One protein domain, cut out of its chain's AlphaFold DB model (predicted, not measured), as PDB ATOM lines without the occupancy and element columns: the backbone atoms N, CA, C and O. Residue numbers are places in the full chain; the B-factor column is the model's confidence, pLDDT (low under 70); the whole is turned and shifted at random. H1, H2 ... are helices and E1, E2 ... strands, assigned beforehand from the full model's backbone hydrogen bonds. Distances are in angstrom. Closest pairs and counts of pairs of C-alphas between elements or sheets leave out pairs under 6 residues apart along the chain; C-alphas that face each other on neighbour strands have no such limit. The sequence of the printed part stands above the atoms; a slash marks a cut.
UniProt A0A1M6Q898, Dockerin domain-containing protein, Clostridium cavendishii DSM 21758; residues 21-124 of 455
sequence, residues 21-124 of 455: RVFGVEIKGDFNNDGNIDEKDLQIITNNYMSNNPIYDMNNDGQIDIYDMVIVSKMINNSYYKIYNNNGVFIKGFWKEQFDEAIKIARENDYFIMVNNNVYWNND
ATOM      1  N   ARG A  21     132.272  57.473 172.071       42.44
ATOM      2  CA  ARG A  21     131.492  56.798 171.041       42.44
ATOM      3  C   ARG A  21     130.076  56.633 171.561       42.44
ATOM      4  O   ARG A  21     129.764  55.653 172.236       42.44
ATOM      5  N   VAL A  22     129.197  57.560 171.212       45.59
ATOM      6  CA  VAL A  22     127.759  57.331 171.333       45.59
ATOM      7  C   VAL A  22     127.397  56.329 170.228       45.59
ATOM      8  O   VAL A  22     127.454  56.637 169.045       45.59
ATOM      9  N   PHE A  23     127.170  55.064 170.602       50.84
ATOM     10  CA  PHE A  23     126.859  53.930 169.702       50.84
ATOM     11  C   PHE A  23     127.943  53.502 168.698       50.84
ATOM     12  O   PHE A  23     127.719  52.592 167.905       50.84
ATOM     13  N   GLY A  24     129.136  54.101 168.729       54.56
ATOM     14  CA  GLY A  24     130.154  53.837 167.705       54.56
ATOM     15  C   GLY A  24     129.802  54.405 166.327       54.56
ATOM     16  O   GLY A  24     130.473  54.050 165.362       54.56
ATOM     17  N   VAL A  25     128.792  55.282 166.248       61.16
ATOM     18  CA  VAL A  25     128.422  56.024 165.040       61.16
ATOM     19  C   VAL A  25     128.895  57.462 165.210       61.16
ATOM     20  O   VAL A  25     128.436  58.182 166.090       61.16
ATOM     21  N   GLU A  26     129.846  57.860 164.376       75.81
ATOM     22  CA  GLU A  26     130.359  59.225 164.308       75.81
ATOM     23  C   GLU A  26     129.309  60.125 163.639       75.81
ATOM     24  O   GLU A  26     128.845  59.824 162.534       75.81
ATOM     25  N   ILE A  27     128.887  61.198 164.316       83.56
ATOM     26  CA  ILE A  27     127.979  62.183 163.719       83.56
ATOM     27  C   ILE A  27     128.778  62.967 162.682       83.56
ATOM     28  O   ILE A  27     129.716  63.688 163.009       83.56
ATOM     29  N   LYS A  28     128.402  62.836 161.409       85.69
ATOM     30  CA  LYS A  28     129.128  63.517 160.336       85.69
ATOM     31  C   LYS A  28     128.971  65.028 160.469       85.69
ATOM     32  O   LYS A  28     127.845  65.521 160.475       85.69
ATOM     33  N   GLY A  29     130.096  65.740 160.501       85.81
ATOM     34  CA  GLY A  29     130.141  67.197 160.620       85.81
ATOM     35  C   GLY A  29     130.126  67.733 162.055       85.81
ATOM     36  O   GLY A  29     130.173  68.946 162.208       85.81
ATOM     37  N   ASP A  30     130.068  66.872 163.078       87.81
ATOM     38  CA  ASP A  30     130.310  67.239 164.483       87.81
ATOM     39  C   ASP A  30     131.788  66.971 164.802       87.81
ATOM     40  O   ASP A  30     132.187  65.873 165.188       87.81
ATOM     41  N   PHE A  31     132.636  67.963 164.545       89.69
ATOM     42  CA  PHE A  31     134.086  67.804 164.632       89.69
ATOM     43  C   PHE A  31     134.616  67.975 166.054       89.69
ATOM     44  O   PHE A  31     135.716  67.508 166.362       89.69
ATOM     45  N   ASN A  32     133.864  68.648 166.927       88.19
ATOM     46  CA  ASN A  32     134.220  68.779 168.339       88.19
ATOM     47  C   ASN A  32     133.644  67.651 169.220       88.19
ATOM     48  O   ASN A  32     134.050  67.537 170.379       88.19
ATOM     49  N   ASN A  33     132.794  66.784 168.658       83.44
ATOM     50  CA  ASN A  33     132.116  65.670 169.322       83.44
ATOM     51  C   ASN A  33     131.230  66.107 170.504       83.44
ATOM     52  O   ASN A  33     131.088  65.371 171.490       83.44
ATOM     53  N   ASP A  34     130.647  67.307 170.439       79.31
ATOM     54  CA  ASP A  34     129.728  67.821 171.460       79.31
ATOM     55  C   ASP A  34     128.268  67.384 171.239       79.31
ATOM     56  O   ASP A  34     127.400  67.643 172.081       79.31
ATOM     57  N   GLY A  35     128.007  66.641 170.159       75.06
ATOM     58  CA  GLY A  35     126.712  66.085 169.786       75.06
ATOM     59  C   GLY A  35     125.815  67.062 169.033       75.06
ATOM     60  O   GLY A  35     124.635  66.761 168.805       75.06
ATOM     61  N   ASN A  36     126.322  68.242 168.683       79.50
ATOM     62  CA  ASN A  36     125.633  69.242 167.889       79.50
ATOM     63  C   ASN A  36     126.515  69.614 166.708       79.50
ATOM     64  O   ASN A  36     127.707  69.774 166.866       79.50
ATOM     65  N   ILE A  37     125.901  69.785 165.537       85.69
ATOM     66  CA  ILE A  37     126.573  70.431 164.412       85.69
ATOM     67  C   ILE A  37     126.222  71.909 164.533       85.69
ATOM     68  O   ILE A  37     125.055  72.280 164.347       85.69
ATOM     69  N   ASP A  38     127.189  72.726 164.938       88.56
ATOM     70  CA  ASP A  38     127.008  74.151 165.202       88.56
ATOM     71  C   ASP A  38     128.137  75.019 164.610       88.56
ATOM     72  O   ASP A  38     128.927  74.599 163.759       88.56
ATOM     73  N   GLU A  39     128.170  76.297 164.987       90.88
ATOM     74  CA  GLU A  39     129.170  77.240 164.482       90.88
ATOM     75  C   GLU A  39     130.607  76.864 164.873       90.88
ATOM     76  O   GLU A  39     131.542  77.235 164.162       90.88
ATOM     77  N   LYS A  40     130.814  76.124 165.967       92.56
ATOM     78  CA  LYS A  40     132.143  75.656 166.371       92.56
ATOM     79  C   LYS A  40     132.663  74.606 165.400       92.56
ATOM     80  O   LYS A  40     133.846  74.631 165.075       92.56
ATOM     81  N   ASP A  41     131.805  73.715 164.911       92.62
ATOM     82  CA  ASP A  41     132.204  72.722 163.908       92.62
ATOM     83  C   ASP A  41     132.545  73.396 162.592       92.62
ATOM     84  O   ASP A  41     133.574  73.095 161.985       92.62
ATOM     85  N   LEU A  42     131.747  74.394 162.206       93.38
ATOM     86  CA  LEU A  42     132.056  75.221 161.048       93.38
ATOM     87  C   LEU A  42     133.417  75.921 161.207       93.38
ATOM     88  O   LEU A  42     134.219  75.919 160.278       93.38
ATOM     89  N   GLN A  43     133.727  76.453 162.393       95.00
ATOM     90  CA  GLN A  43     135.046  77.029 162.677       95.00
ATOM     91  C   GLN A  43     136.169  75.989 162.585       95.00
ATOM     92  O   GLN A  43     137.236  76.295 162.052       95.00
ATOM     93  N   ILE A  44     135.953  74.763 163.072       94.56
ATOM     94  CA  ILE A  44     136.954  73.690 163.008       94.56
ATOM     95  C   ILE A  44     137.268  73.323 161.558       94.56
ATOM     96  O   ILE A  44     138.447  73.276 161.200       94.56
ATOM     97  N   ILE A  45     136.260  73.120 160.704       93.69
ATOM     98  CA  ILE A  45     136.509  72.824 159.286       93.69
ATOM     99  C   ILE A  45     137.143  74.010 158.558       93.69
ATOM    100  O   ILE A  45     138.084  73.819 157.788       93.69
ATOM    101  N   THR A  46     136.725  75.247 158.852       94.00
ATOM    102  CA  THR A  46     137.352  76.451 158.285       94.00
ATOM    103  C   THR A  46     138.832  76.553 158.659       94.00
ATOM    104  O   THR A  46     139.655  76.881 157.807       94.00
ATOM    105  N   ASN A  47     139.203  76.198 159.892       94.69
ATOM    106  CA  ASN A  47     140.601  76.171 160.333       94.69
ATOM    107  C   ASN A  47     141.441  75.073 159.650       94.69
ATOM    108  O   ASN A  47     142.668  75.133 159.707       94.69
ATOM    109  N   ASN A  48     140.804  74.090 159.003       93.62
ATOM    110  CA  ASN A  48     141.450  72.999 158.269       93.62
ATOM    111  C   ASN A  48     141.364  73.158 156.736       93.62
ATOM    112  O   ASN A  48     141.702  72.221 156.009       93.62
ATOM    113  N   TYR A  49     140.951  74.331 156.237       92.88
ATOM    114  CA  TYR A  49     140.910  74.651 154.805       92.88
ATOM    115  C   TYR A  49     142.258  74.382 154.116       92.88
ATOM    116  O   TYR A  49     143.310  74.755 154.639       92.88
ATOM    117  N   MET A  50     142.226  73.755 152.933       90.94
ATOM    118  CA  MET A  50     143.399  73.295 152.167       90.94
ATOM    119  C   MET A  50     144.289  72.256 152.873       90.94
ATOM    120  O   MET A  50     145.419  72.022 152.437       90.94
ATOM    121  N   SER A  51     143.831  71.632 153.961       89.75
ATOM    122  CA  SER A  51     144.520  70.464 154.519       89.75
ATOM    123  C   SER A  51     144.079  69.168 153.819       89.75
ATOM    124  O   SER A  51     143.201  69.184 152.959       89.75
ATOM    125  N   ASN A  52     144.696  68.040 154.191       85.62
ATOM    126  CA  ASN A  52     144.415  66.717 153.611       85.62
ATOM    127  C   ASN A  52     143.859  65.736 154.657       85.62
ATOM    128  O   ASN A  52     144.052  64.525 154.536       85.62
ATOM    129  N   ASN A  53     143.281  66.237 155.754       89.50
ATOM    130  CA  ASN A  53     142.764  65.365 156.801       89.50
ATOM    131  C   ASN A  53     141.377  64.829 156.395       89.50
ATOM    132  O   ASN A  53     140.415  65.594 156.396       89.50
ATOM    133  N   PRO A  54     141.241  63.527 156.095       87.88
ATOM    134  CA  PRO A  54     140.033  62.979 155.477       87.88
ATOM    135  C   PRO A  54     138.768  63.119 156.333       87.88
ATOM    136  O   PRO A  54     137.675  62.969 155.809       87.88
ATOM    137  N   ILE A  55     138.883  63.412 157.634       88.12
ATOM    138  CA  ILE A  55     137.708  63.615 158.496       88.12
ATOM    139  C   ILE A  55     136.939  64.900 158.162       88.12
ATOM    140  O   ILE A  55     135.752  64.977 158.451       88.12
ATOM    141  N   TYR A  56     137.601  65.900 157.569       91.31
ATOM    142  CA  TYR A  56     136.988  67.184 157.207       91.31
ATOM    143  C   TYR A  56     136.598  67.263 155.722       91.31
ATOM    144  O   TYR A  56     135.970  68.239 155.321       91.31
ATOM    145  N   ASP A  57     136.965  66.260 154.922       91.19
ATOM    146  CA  ASP A  57     136.560  66.116 153.521       91.19
ATOM    147  C   ASP A  57     135.158  65.479 153.483       91.19
ATOM    148  O   ASP A  57     134.972  64.265 153.604       91.19
ATOM    149  N   MET A  58     134.136  66.328 153.412       90.25
ATOM    150  CA  MET A  58     132.733  65.944 153.560       90.25
ATOM    151  C   MET A  58     132.139  65.422 152.250       90.25
ATOM    152  O   MET A  58     131.174  64.645 152.282       90.25
ATOM    153  N   ASN A  59     132.680  65.842 151.105       91.06
ATOM    154  CA  ASN A  59     132.237  65.399 149.783       91.06
ATOM    155  C   ASN A  59     133.086  64.233 149.212       91.06
ATOM    156  O   ASN A  59     132.646  63.591 148.255       91.06
ATOM    157  N   ASN A  60     134.195  63.874 149.869       91.25
ATOM    158  CA  ASN A  60     135.175  62.849 149.487       91.25
ATOM    159  C   ASN A  60     135.866  63.123 148.140       91.25
ATOM    160  O   ASN A  60     136.124  62.182 147.379       91.25
ATOM    161  N   ASP A  61     136.136  64.386 147.811       92.88
ATOM    162  CA  ASP A  61     136.863  64.774 146.596       92.88
ATOM    163  C   ASP A  61     138.392  64.840 146.782       92.88
ATOM    164  O   ASP A  61     139.137  65.013 145.808       92.88
ATOM    165  N   GLY A  62     138.869  64.611 148.009       89.56
ATOM    166  CA  GLY A  62     140.280  64.592 148.377       89.56
ATOM    167  C   GLY A  62     140.855  65.959 148.751       89.56
ATOM    168  O   GLY A  62     142.063  66.042 148.994       89.56
ATOM    169  N   GLN A  63     140.043  67.016 148.791       91.88
ATOM    170  CA  GLN A  63     140.423  68.359 149.224       91.88
ATOM    171  C   GLN A  63     139.457  68.850 150.302       91.88
ATOM    172  O   GLN A  63     138.286  68.514 150.291       91.88
ATOM    173  N   ILE A  64     139.950  69.661 151.241       92.81
ATOM    174  CA  ILE A  64     139.076  70.371 152.182       92.81
ATOM    175  C   ILE A  64     138.890  71.786 151.666       92.81
ATOM    176  O   ILE A  64     139.803  72.620 151.778       92.81
ATOM    177  N   ASP A  65     137.719  72.062 151.106       93.19
ATOM    178  CA  ASP A  65     137.425  73.334 150.470       93.19
ATOM    179  C   ASP A  65     136.084  73.962 150.896       93.19
ATOM    180  O   ASP A  65     135.499  73.652 151.938       93.19
ATOM    181  N   ILE A  66     135.633  74.969 150.144       92.62
ATOM    182  CA  ILE A  66     134.398  75.684 150.464       92.62
ATOM    183  C   ILE A  66     133.154  74.796 150.315       92.62
ATOM    184  O   ILE A  66     132.152  75.048 150.984       92.62
ATOM    185  N   TYR A  67     133.189  73.760 149.474       93.56
ATOM    186  CA  TYR A  67     132.073  72.840 149.304       93.56
ATOM    187  C   TYR A  67     131.855  71.994 150.562       93.56
ATOM    188  O   TYR A  67     130.698  71.809 150.950       93.56
ATOM    189  N   ASP A  68     132.916  71.584 151.264       93.06
ATOM    190  CA  ASP A  68     132.793  70.866 152.540       93.06
ATOM    191  C   ASP A  68     132.207  71.749 153.641       93.06
ATOM    192  O   ASP A  68     131.283  71.350 154.353       93.06
ATOM    193  N   MET A  69     132.666  73.001 153.731       93.75
ATOM    194  CA  MET A  69     132.109  73.978 154.674       93.75
ATOM    195  C   MET A  69     130.634  74.255 154.384       93.75
ATOM    196  O   MET A  69     129.824  74.378 155.306       93.75
ATOM    197  N   VAL A  70     130.251  74.324 153.104       91.88
ATOM    198  CA  VAL A  70     128.848  74.479 152.703       91.88
ATOM    199  C   VAL A  70     128.023  73.272 153.149       91.88
ATOM    200  O   VAL A  70     126.894  73.467 153.604       91.88
ATOM    201  N   ILE A  71     128.555  72.048 153.072       88.94
ATOM    202  CA  ILE A  71     127.877  70.854 153.593       88.94
ATOM    203  C   ILE A  71     127.647  70.994 155.102       88.94
ATOM    204  O   ILE A  71     126.499  70.911 155.537       88.94
ATOM    205  N   VAL A  72     128.689  71.296 155.881       89.75
ATOM    206  CA  VAL A  72     128.594  71.440 157.348       89.75
ATOM    207  C   VAL A  72     127.638  72.570 157.734       89.75
ATOM    208  O   VAL A  72     126.753  72.377 158.563       89.75
ATOM    209  N   SER A  73     127.718  73.725 157.068       88.88
ATOM    210  CA  SER A  73     126.834  74.867 157.340       88.88
ATOM    211  C   SER A  73     125.347  74.543 157.137       88.88
ATOM    212  O   SER A  73     124.502  75.025 157.887       88.88
ATOM    213  N   LYS A  74     125.013  73.685 156.161       86.00
ATOM    214  CA  LYS A  74     123.635  73.224 155.916       86.00
ATOM    215  C   LYS A  74     123.145  72.236 156.972       86.00
ATOM    216  O   LYS A  74     121.936  72.042 157.093       86.00
ATOM    217  N   MET A  75     124.060  71.598 157.695       84.25
ATOM    218  CA  MET A  75     123.747  70.656 158.767       84.25
ATOM    219  C   MET A  75     123.532  71.358 160.117       84.25
ATOM    220  O   MET A  75     122.936  70.749 161.006       84.25
ATOM    221  N   ILE A  76     123.939  72.629 160.261       85.69
ATOM    222  CA  ILE A  76     123.739  73.406 161.492       85.69
ATOM    223  C   ILE A  76     122.252  73.491 161.842       85.69
ATOM    224  O   ILE A  76     121.420  73.922 161.037       85.69
ATOM    225  N   ASN A  77     121.901  73.075 163.064       82.19
ATOM    226  CA  ASN A  77     120.506  72.992 163.480       82.19
ATOM    227  C   ASN A  77     120.300  73.140 165.001       82.19
ATOM    228  O   ASN A  77     120.832  72.368 165.797       82.19
ATOM    229  N   ASN A  78     119.417  74.069 165.391       84.81
ATOM    230  CA  ASN A  78     119.098  74.381 166.796       84.81
ATOM    231  C   ASN A  78     117.853  73.653 167.334       84.81
ATOM    232  O   ASN A  78     117.307  74.029 168.371       84.81
ATOM    233  N   SER A  79     117.359  72.641 166.620       90.75
ATOM    234  CA  SER A  79     116.213  71.851 167.070       90.75
ATOM    235  C   SER A  79     116.551  71.043 168.315       90.75
ATOM    236  O   SER A  79     117.697  70.642 168.521       90.75
ATOM    237  N   TYR A  80     115.524  70.759 169.113       90.62
ATOM    238  CA  TYR A  80     115.675  69.986 170.339       90.62
ATOM    239  C   TYR A  80     115.912  68.503 170.036       90.62
ATOM    240  O   TYR A  80     116.923  67.947 170.457       90.62
ATOM    241  N   TYR A  81     115.018  67.881 169.259       93.19
ATOM    242  CA  TYR A  81     115.207  66.516 168.768       93.19
ATOM    243  C   TYR A  81     115.866  66.552 167.395       93.19
ATOM    244  O   TYR A  81     115.378  67.229 166.488       93.19
ATOM    245  N   LYS A  82     116.944  65.792 167.223       91.81
ATOM    246  CA  LYS A  82     117.670  65.684 165.955       91.81
ATOM    247  C   LYS A  82     117.656  64.237 165.485       91.81
ATOM    248  O   LYS A  82     118.061  63.350 166.229       91.81
ATOM    249  N   ILE A  83     117.160  64.000 164.275       93.19
ATOM    250  CA  ILE A  83     117.103  62.668 163.668       93.19
ATOM    251  C   ILE A  83     118.337  62.454 162.802       93.19
ATOM    252  O   ILE A  83     118.654  63.300 161.961       93.19
ATOM    253  N   TYR A  84     118.962  61.295 162.960       91.00
ATOM    254  CA  TYR A  84     120.101  60.847 162.171       91.00
ATOM    255  C   TYR A  84     119.826  59.462 161.599       91.00
ATOM    256  O   TYR A  84     119.193  58.627 162.245       91.00
ATOM    257  N   ASN A  85     120.309  59.205 160.387       90.81
ATOM    258  CA  ASN A  85     120.327  57.839 159.871       90.81
ATOM    259  C   ASN A  85     121.455  57.020 160.514       90.81
ATOM    260  O   ASN A  85     122.352  57.571 161.149       90.81
ATOM    261  N   ASN A  86     121.467  55.710 160.271       86.88
ATOM    262  CA  ASN A  86     122.453  54.786 160.848       86.88
ATOM    263  C   ASN A  86     123.916  55.058 160.433       86.88
ATOM    264  O   ASN A  86     124.827  54.482 161.015       86.88
ATOM    265  N   ASN A  87     124.152  55.958 159.469       85.69
ATOM    266  CA  ASN A  87     125.484  56.410 159.053       85.69
ATOM    267  C   ASN A  87     125.890  57.754 159.694       85.69
ATOM    268  O   ASN A  87     126.834  58.387 159.219       85.69
ATOM    269  N   GLY A  88     125.147  58.235 160.698       83.69
ATOM    270  CA  GLY A  88     125.441  59.484 161.405       83.69
ATOM    271  C   GLY A  88     125.131  60.752 160.607       83.69
ATOM    272  O   GLY A  88     125.576  61.835 160.978       83.69
ATOM    273  N   VAL A  89     124.378  60.650 159.506       85.12
ATOM    274  CA  VAL A  89     123.989  61.814 158.695       85.12
ATOM    275  C   VAL A  89     122.727  62.436 159.274       85.12
ATOM    276  O   VAL A  89     121.714  61.752 159.433       85.12
ATOM    277  N   PHE A  90     122.785  63.740 159.547       87.75
ATOM    278  CA  PHE A  90     121.632  64.519 159.985       87.75
ATOM    279  C   PHE A  90     120.522  64.508 158.927       87.75
ATOM    280  O   PHE A  90     120.759  64.802 157.756       87.75
ATOM    281  N   ILE A  91     119.300  64.184 159.351       90.62
ATOM    282  CA  ILE A  91     118.119  64.097 158.485       90.62
ATOM    283  C   ILE A  91     117.188  65.284 158.709       90.62
ATOM    284  O   ILE A  91     116.808  65.967 157.758       90.62
ATOM    285  N   LYS A  92     116.753  65.497 159.957       91.19
ATOM    286  CA  LYS A  92     115.740  66.506 160.286       91.19
ATOM    287  C   LYS A  92     115.719  66.832 161.777       91.19
ATOM    288  O   LYS A  92     115.905  65.948 162.610       91.19
ATOM    289  N   GLY A  93     115.433  68.091 162.101       91.19
ATOM    290  CA  GLY A  93     115.240  68.573 163.466       91.19
ATOM    291  C   GLY A  93     113.767  68.844 163.803       91.19
ATOM    292  O   GLY A  93     112.974  69.152 162.910       91.19
ATOM    293  N   PHE A  94     113.415  68.717 165.084       94.38
ATOM    294  CA  PHE A  94     112.079  68.957 165.635       94.38
ATOM    295  C   PHE A  94     112.129  69.748 166.952       94.38
ATOM    296  O   PHE A  94     113.050  69.592 167.764       94.38
ATOM    297  N   TRP A  95     111.108  70.575 167.185       93.81
ATOM    298  CA  TRP A  95     110.925  71.294 168.449       93.81
ATOM    299  C   TRP A  95     110.501  70.346 169.580       93.81
ATOM    300  O   TRP A  95     110.077  69.216 169.336       93.81
ATOM    301  N   LYS A  96     110.611  70.797 170.834       91.88
ATOM    302  CA  LYS A  96     110.392  69.959 172.028       91.88
ATOM    303  C   LYS A  96     108.960  69.416 172.132       91.88
ATOM    304  O   LYS A  96     108.736  68.352 172.702       91.88
ATOM    305  N   GLU A  97     107.993  70.125 171.569       91.81
ATOM    306  CA  GLU A  97     106.580  69.745 171.544       91.81
ATOM    307  C   GLU A  97     106.290  68.658 170.498       91.81
ATOM    308  O   GLU A  97     105.255  68.005 170.567       91.81
ATOM    309  N   GLN A  98     107.207  68.444 169.549       94.81
ATOM    310  CA  GLN A  98     107.023  67.579 168.380       94.81
ATOM    311  C   GLN A  98     107.658  66.192 168.561       94.81
ATOM    312  O   GLN A  98     108.245  65.618 167.638       94.81
ATOM    313  N   PHE A  99     107.611  65.668 169.788       93.88
ATOM    314  CA  PHE A  99     108.239  64.393 170.127       93.88
ATOM    315  C   PHE A  99     107.613  63.218 169.362       93.88
ATOM    316  O   PHE A  99     108.331  62.376 168.823       93.88
ATOM    317  N   ASP A 100     106.280  63.176 169.267       92.50
ATOM    318  CA  ASP A 100     105.571  62.090 168.583       92.50
ATOM    319  C   ASP A 100     105.844  62.104 167.065       92.50
ATOM    320  O   ASP A 100     106.011  61.044 166.456       92.50
ATOM    321  N   GLU A 101     105.965  63.283 166.443       95.38
ATOM    322  CA  GLU A 101     106.364  63.422 165.040       95.38
ATOM    323  C   GLU A 101     107.804  62.959 164.804       95.38
ATOM    324  O   GLU A 101     108.068  62.266 163.817       95.38
ATOM    325  N   ALA A 102     108.725  63.305 165.711       94.94
ATOM    326  CA  ALA A 102     110.112  62.864 165.630       94.94
ATOM    327  C   ALA A 102     110.213  61.330 165.712       94.94
ATOM    328  O   ALA A 102     110.841  60.709 164.853       94.94
ATOM    329  N   ILE A 103     109.526  60.706 166.678       94.19
ATOM    330  CA  ILE A 103     109.460  59.240 166.824       94.19
ATOM    331  C   ILE A 103     108.852  58.585 165.585       94.19
ATOM    332  O   ILE A 103     109.372  57.576 165.107       94.19
ATOM    333  N   LYS A 104     107.778  59.158 165.030       92.56
ATOM    334  CA  LYS A 104     107.134  58.631 163.824       92.56
ATOM    335  C   LYS A 104     108.097  58.591 162.635       92.56
ATOM    336  O   LYS A 104     108.199  57.555 161.983       92.56
ATOM    337  N   ILE A 105     108.809  59.684 162.361       93.69
ATOM    338  CA  ILE A 105     109.773  59.724 161.251       93.69
ATOM    339  C   ILE A 105     110.945  58.779 161.508       93.69
ATOM    340  O   ILE A 105     111.379  58.092 160.580       93.69
ATOM    341  N   ALA A 106     111.434  58.721 162.749       93.12
ATOM    342  CA  ALA A 106     112.567  57.881 163.096       93.12
ATOM    343  C   ALA A 106     112.244  56.389 162.920       93.12
ATOM    344  O   ALA A 106     112.965  55.684 162.215       93.12
ATOM    345  N   ARG A 107     111.111  55.921 163.466       90.00
ATOM    346  CA  ARG A 107     110.706  54.511 163.352       90.00
ATOM    347  C   ARG A 107     110.420  54.101 161.911       90.00
ATOM    348  O   ARG A 107     110.837  53.029 161.488       90.00
ATOM    349  N   GLU A 108     109.765  54.961 161.128       89.81
ATOM    350  CA  GLU A 108     109.420  54.654 159.737       89.81
ATOM    351  C   GLU A 108     110.663  54.510 158.856       89.81
ATOM    352  O   GLU A 108     110.559  53.957 157.774       89.81
ATOM    353  N   ASN A 109     111.840  54.977 159.267       90.06
ATOM    354  CA  ASN A 109     113.034  54.931 158.419       90.06
ATOM    355  C   ASN A 109     114.228  54.235 159.068       90.06
ATOM    356  O   ASN A 109     115.309  54.255 158.488       90.06
ATOM    357  N   ASP A 110     114.015  53.594 160.218       88.31
ATOM    358  CA  ASP A 110     115.071  52.929 160.979       88.31
ATOM    359  C   ASP A 110     116.211  53.887 161.366       88.31
ATOM    360  O   ASP A 110     117.390  53.610 161.181       88.31
ATOM    361  N   TYR A 111     115.832  55.080 161.824       92.56
ATOM    362  CA  TYR A 111     116.737  56.153 162.240       92.56
ATOM    363  C   TYR A 111     116.796  56.258 163.765       92.56
ATOM    364  O   TYR A 111     115.961  55.692 164.469       92.56
ATOM    365  N   PHE A 112     117.738  57.043 164.288       92.94
ATOM    366  CA  PHE A 112     117.828  57.339 165.717       92.94
ATOM    367  C   PHE A 112     117.657  58.831 166.004       92.94
ATOM    368  O   PHE A 112     117.871  59.691 165.147       92.94
ATOM    369  N   ILE A 113     117.234  59.135 167.231       93.44
ATOM    370  CA  ILE A 113     116.998  60.494 167.721       93.44
ATOM    371  C   ILE A 113     118.061  60.838 168.754       93.44
ATOM    372  O   ILE A 113     118.295  60.057 169.672       93.44
ATOM    373  N   MET A 114     118.637  62.031 168.648       90.50
ATOM    374  CA  MET A 114     119.589  62.600 169.598       90.50
ATOM    375  C   MET A 114     119.030  63.858 170.267       90.50
ATOM    376  O   MET A 114     118.323  64.648 169.634       90.50
ATOM    377  N   VAL A 115     119.412  64.062 171.529       87.81
ATOM    378  CA  VAL A 115     119.270  65.320 172.281       87.81
ATOM    379  C   VAL A 115     120.541  65.516 173.110       87.81
ATOM    380  O   VAL A 115     120.891  64.630 173.887       87.81
ATOM    381  N   ASN A 116     121.219  66.662 172.983       80.12
ATOM    382  CA  ASN A 116     122.423  67.011 173.759       80.12
ATOM    383  C   ASN A 116     123.440  65.850 173.857       80.12
ATOM    384  O   ASN A 116     123.775  65.411 174.958       80.12
ATOM    385  N   ASN A 117     123.855  65.302 172.710       76.50
ATOM    386  CA  ASN A 117     124.777  64.163 172.592       76.50
ATOM    387  C   ASN A 117     124.309  62.819 173.185       76.50
ATOM    388  O   ASN A 117     125.091  61.884 173.321       76.50
ATOM    389  N   ASN A 118     123.034  62.677 173.542       84.00
ATOM    390  CA  ASN A 118     122.493  61.421 174.048       84.00
ATOM    391  C   ASN A 118     121.456  60.868 173.079       84.00
ATOM    392  O   ASN A 118     120.569  61.604 172.637       84.00
ATOM    393  N   VAL A 119     121.528  59.562 172.802       89.25
ATOM    394  CA  VAL A 119     120.437  58.893 172.092       89.25
ATOM    395  C   VAL A 119     119.199  58.972 172.962       89.25
ATOM    396  O   VAL A 119     119.176  58.525 174.108       89.25
ATOM    397  N   TYR A 120     118.181  59.581 172.381       92.12
ATOM    398  CA  TYR A 120     116.871  59.753 172.969       92.12
ATOM    399  C   TYR A 120     115.924  58.635 172.559       92.12
ATOM    400  O   TYR A 120     115.052  58.283 173.339       92.12
ATOM    401  N   TRP A 121     116.101  58.074 171.359       94.50
ATOM    402  CA  TRP A 121     115.388  56.888 170.900       94.50
ATOM    403  C   TRP A 121     116.146  56.192 169.766       94.50
ATOM    404  O   TRP A 121     116.735  56.854 168.910       94.50
ATOM    405  N   ASN A 122     116.076  54.866 169.741       92.31
ATOM    406  CA  ASN A 122     116.454  54.013 168.619       92.31
ATOM    407  C   ASN A 122     115.651  52.696 168.661       92.31
ATOM    408  O   ASN A 122     114.888  52.454 169.602       92.31
ATOM    409  N   ASN A 123     115.857  51.833 167.671       90.38
ATOM    410  CA  ASN A 123     115.159  50.555 167.518       90.38
ATOM    411  C   ASN A 123     115.738  49.388 168.358       90.38
ATOM    412  O   ASN A 123     115.216  48.276 168.309       90.38
ATOM    413  N   ASP A 124     116.782  49.612 169.162       90.56
ATOM    414  CA  ASP A 124     117.480  48.531 169.875       90.56
ATOM    415  C   ASP A 124     116.906  48.242 171.267       90.56
ATOM    416  O   ASP A 124     117.037  47.133 171.803       90.56
TER     417      ASP A 124
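AT A GLANCE: This is residues 21 to 124 of the 455 residues of the protein "Dockerin domain-containing protein" of Clostridium cavendishii DSM 21758 (UniProt A0A1M6Q898). Two lobes stand end to end: a small, strongly twisted sheet of four strands with H3 over one face, and a helical hairpin of H1 and H2 with the long link of residues 48 to 65 at its far end. The end of H2 only grazes the sheet, and residues 21 to 38, with no named element, run along the middle of the length. The printed part has 104 residues, with three named helices and four named strands in the order H1, H2, E1, E2, H3, E3, E4; the sheet order is E2, E1, E3, E4, antiparallel throughout. The class is mixed, helices and strands, with under half of the residues in named elements. The whole is compact, with a radius of gyration of the C-alphas of 14.1 A, yet elongated, spanning 43 by 23 by 20 A.

HOW THE PARTS SIT: Begin at inner strand E1, residues 81 to 84, and edge strand E2, residues 90 to 94: this hairpin has N 83 and O 92 within hydrogen-bond range at 2.9 A. On the other side of E1 look for E3, residues 112 to 115, where N 114 and O 82 are 2.8 A apart. E3 forms a hairpin with edge strand E4, residues 118 to 121, with N 115 and O 118 at 2.9 A. H3, residues 99 to 109, is on the sheet at a height over the sheet of 8.2 A; it lies over E1 and E3 and runs along the strands, at 2 degrees to E1 on the local plane. The closest C-alphas of H3 and E1 are those of Ala 106 and Ile 83, 6.6 A apart. The sheet and H3 make two layers, a helix on one face of a sheet. E2, H3 and E3 form a split strand-helix-strand unit, two strands running the same way with E1 between them, and its crossover is right-handed. H2, residues 66 to 75, only grazes the sheet with residues 74 to 75; the closest C-alphas of H2 and E2 are those of Met 75 and Phe 90, 6.6 A apart. H1, residues 39 to 47, touches H2 at Leu 42 and Val 72, their closest C-alphas, 6.3 A apart; this helical hairpin runs opposite ways at a shallow tilt of 13 degrees. H1 is not on the sheet, and it is apart from H3. In H1, H2 and H3 every O i to N i+4 pair is within hydrogen-bond range.

IN THESE COORDINATES: Find C-alpha 90 at (121.632, 64.519, 159.985); from there E2 runs 12.0 A to C-alpha 94. E1 measures 10.0 A, E3 10.4 A and E4 9.0 A, ending at C-alpha 121 at (115.388, 56.888, 170.900). H3 runs 15.8 A and H2 14.4 A. H1 begins at C-alpha 39 at (129.170, 77.240, 164.482) and runs 12.2 A.

THE WHOLE: The two C-alphas farthest apart are those of Met 50 and Asp 100, at 42.7 A. The printed part, residues 21 to 124, has no cut. The link from H1 to H2, 18 residues, is long; the other links between named elements are tight. Mean pLDDT of the printed part is 87.9, and residues 21 to 25 are under 70.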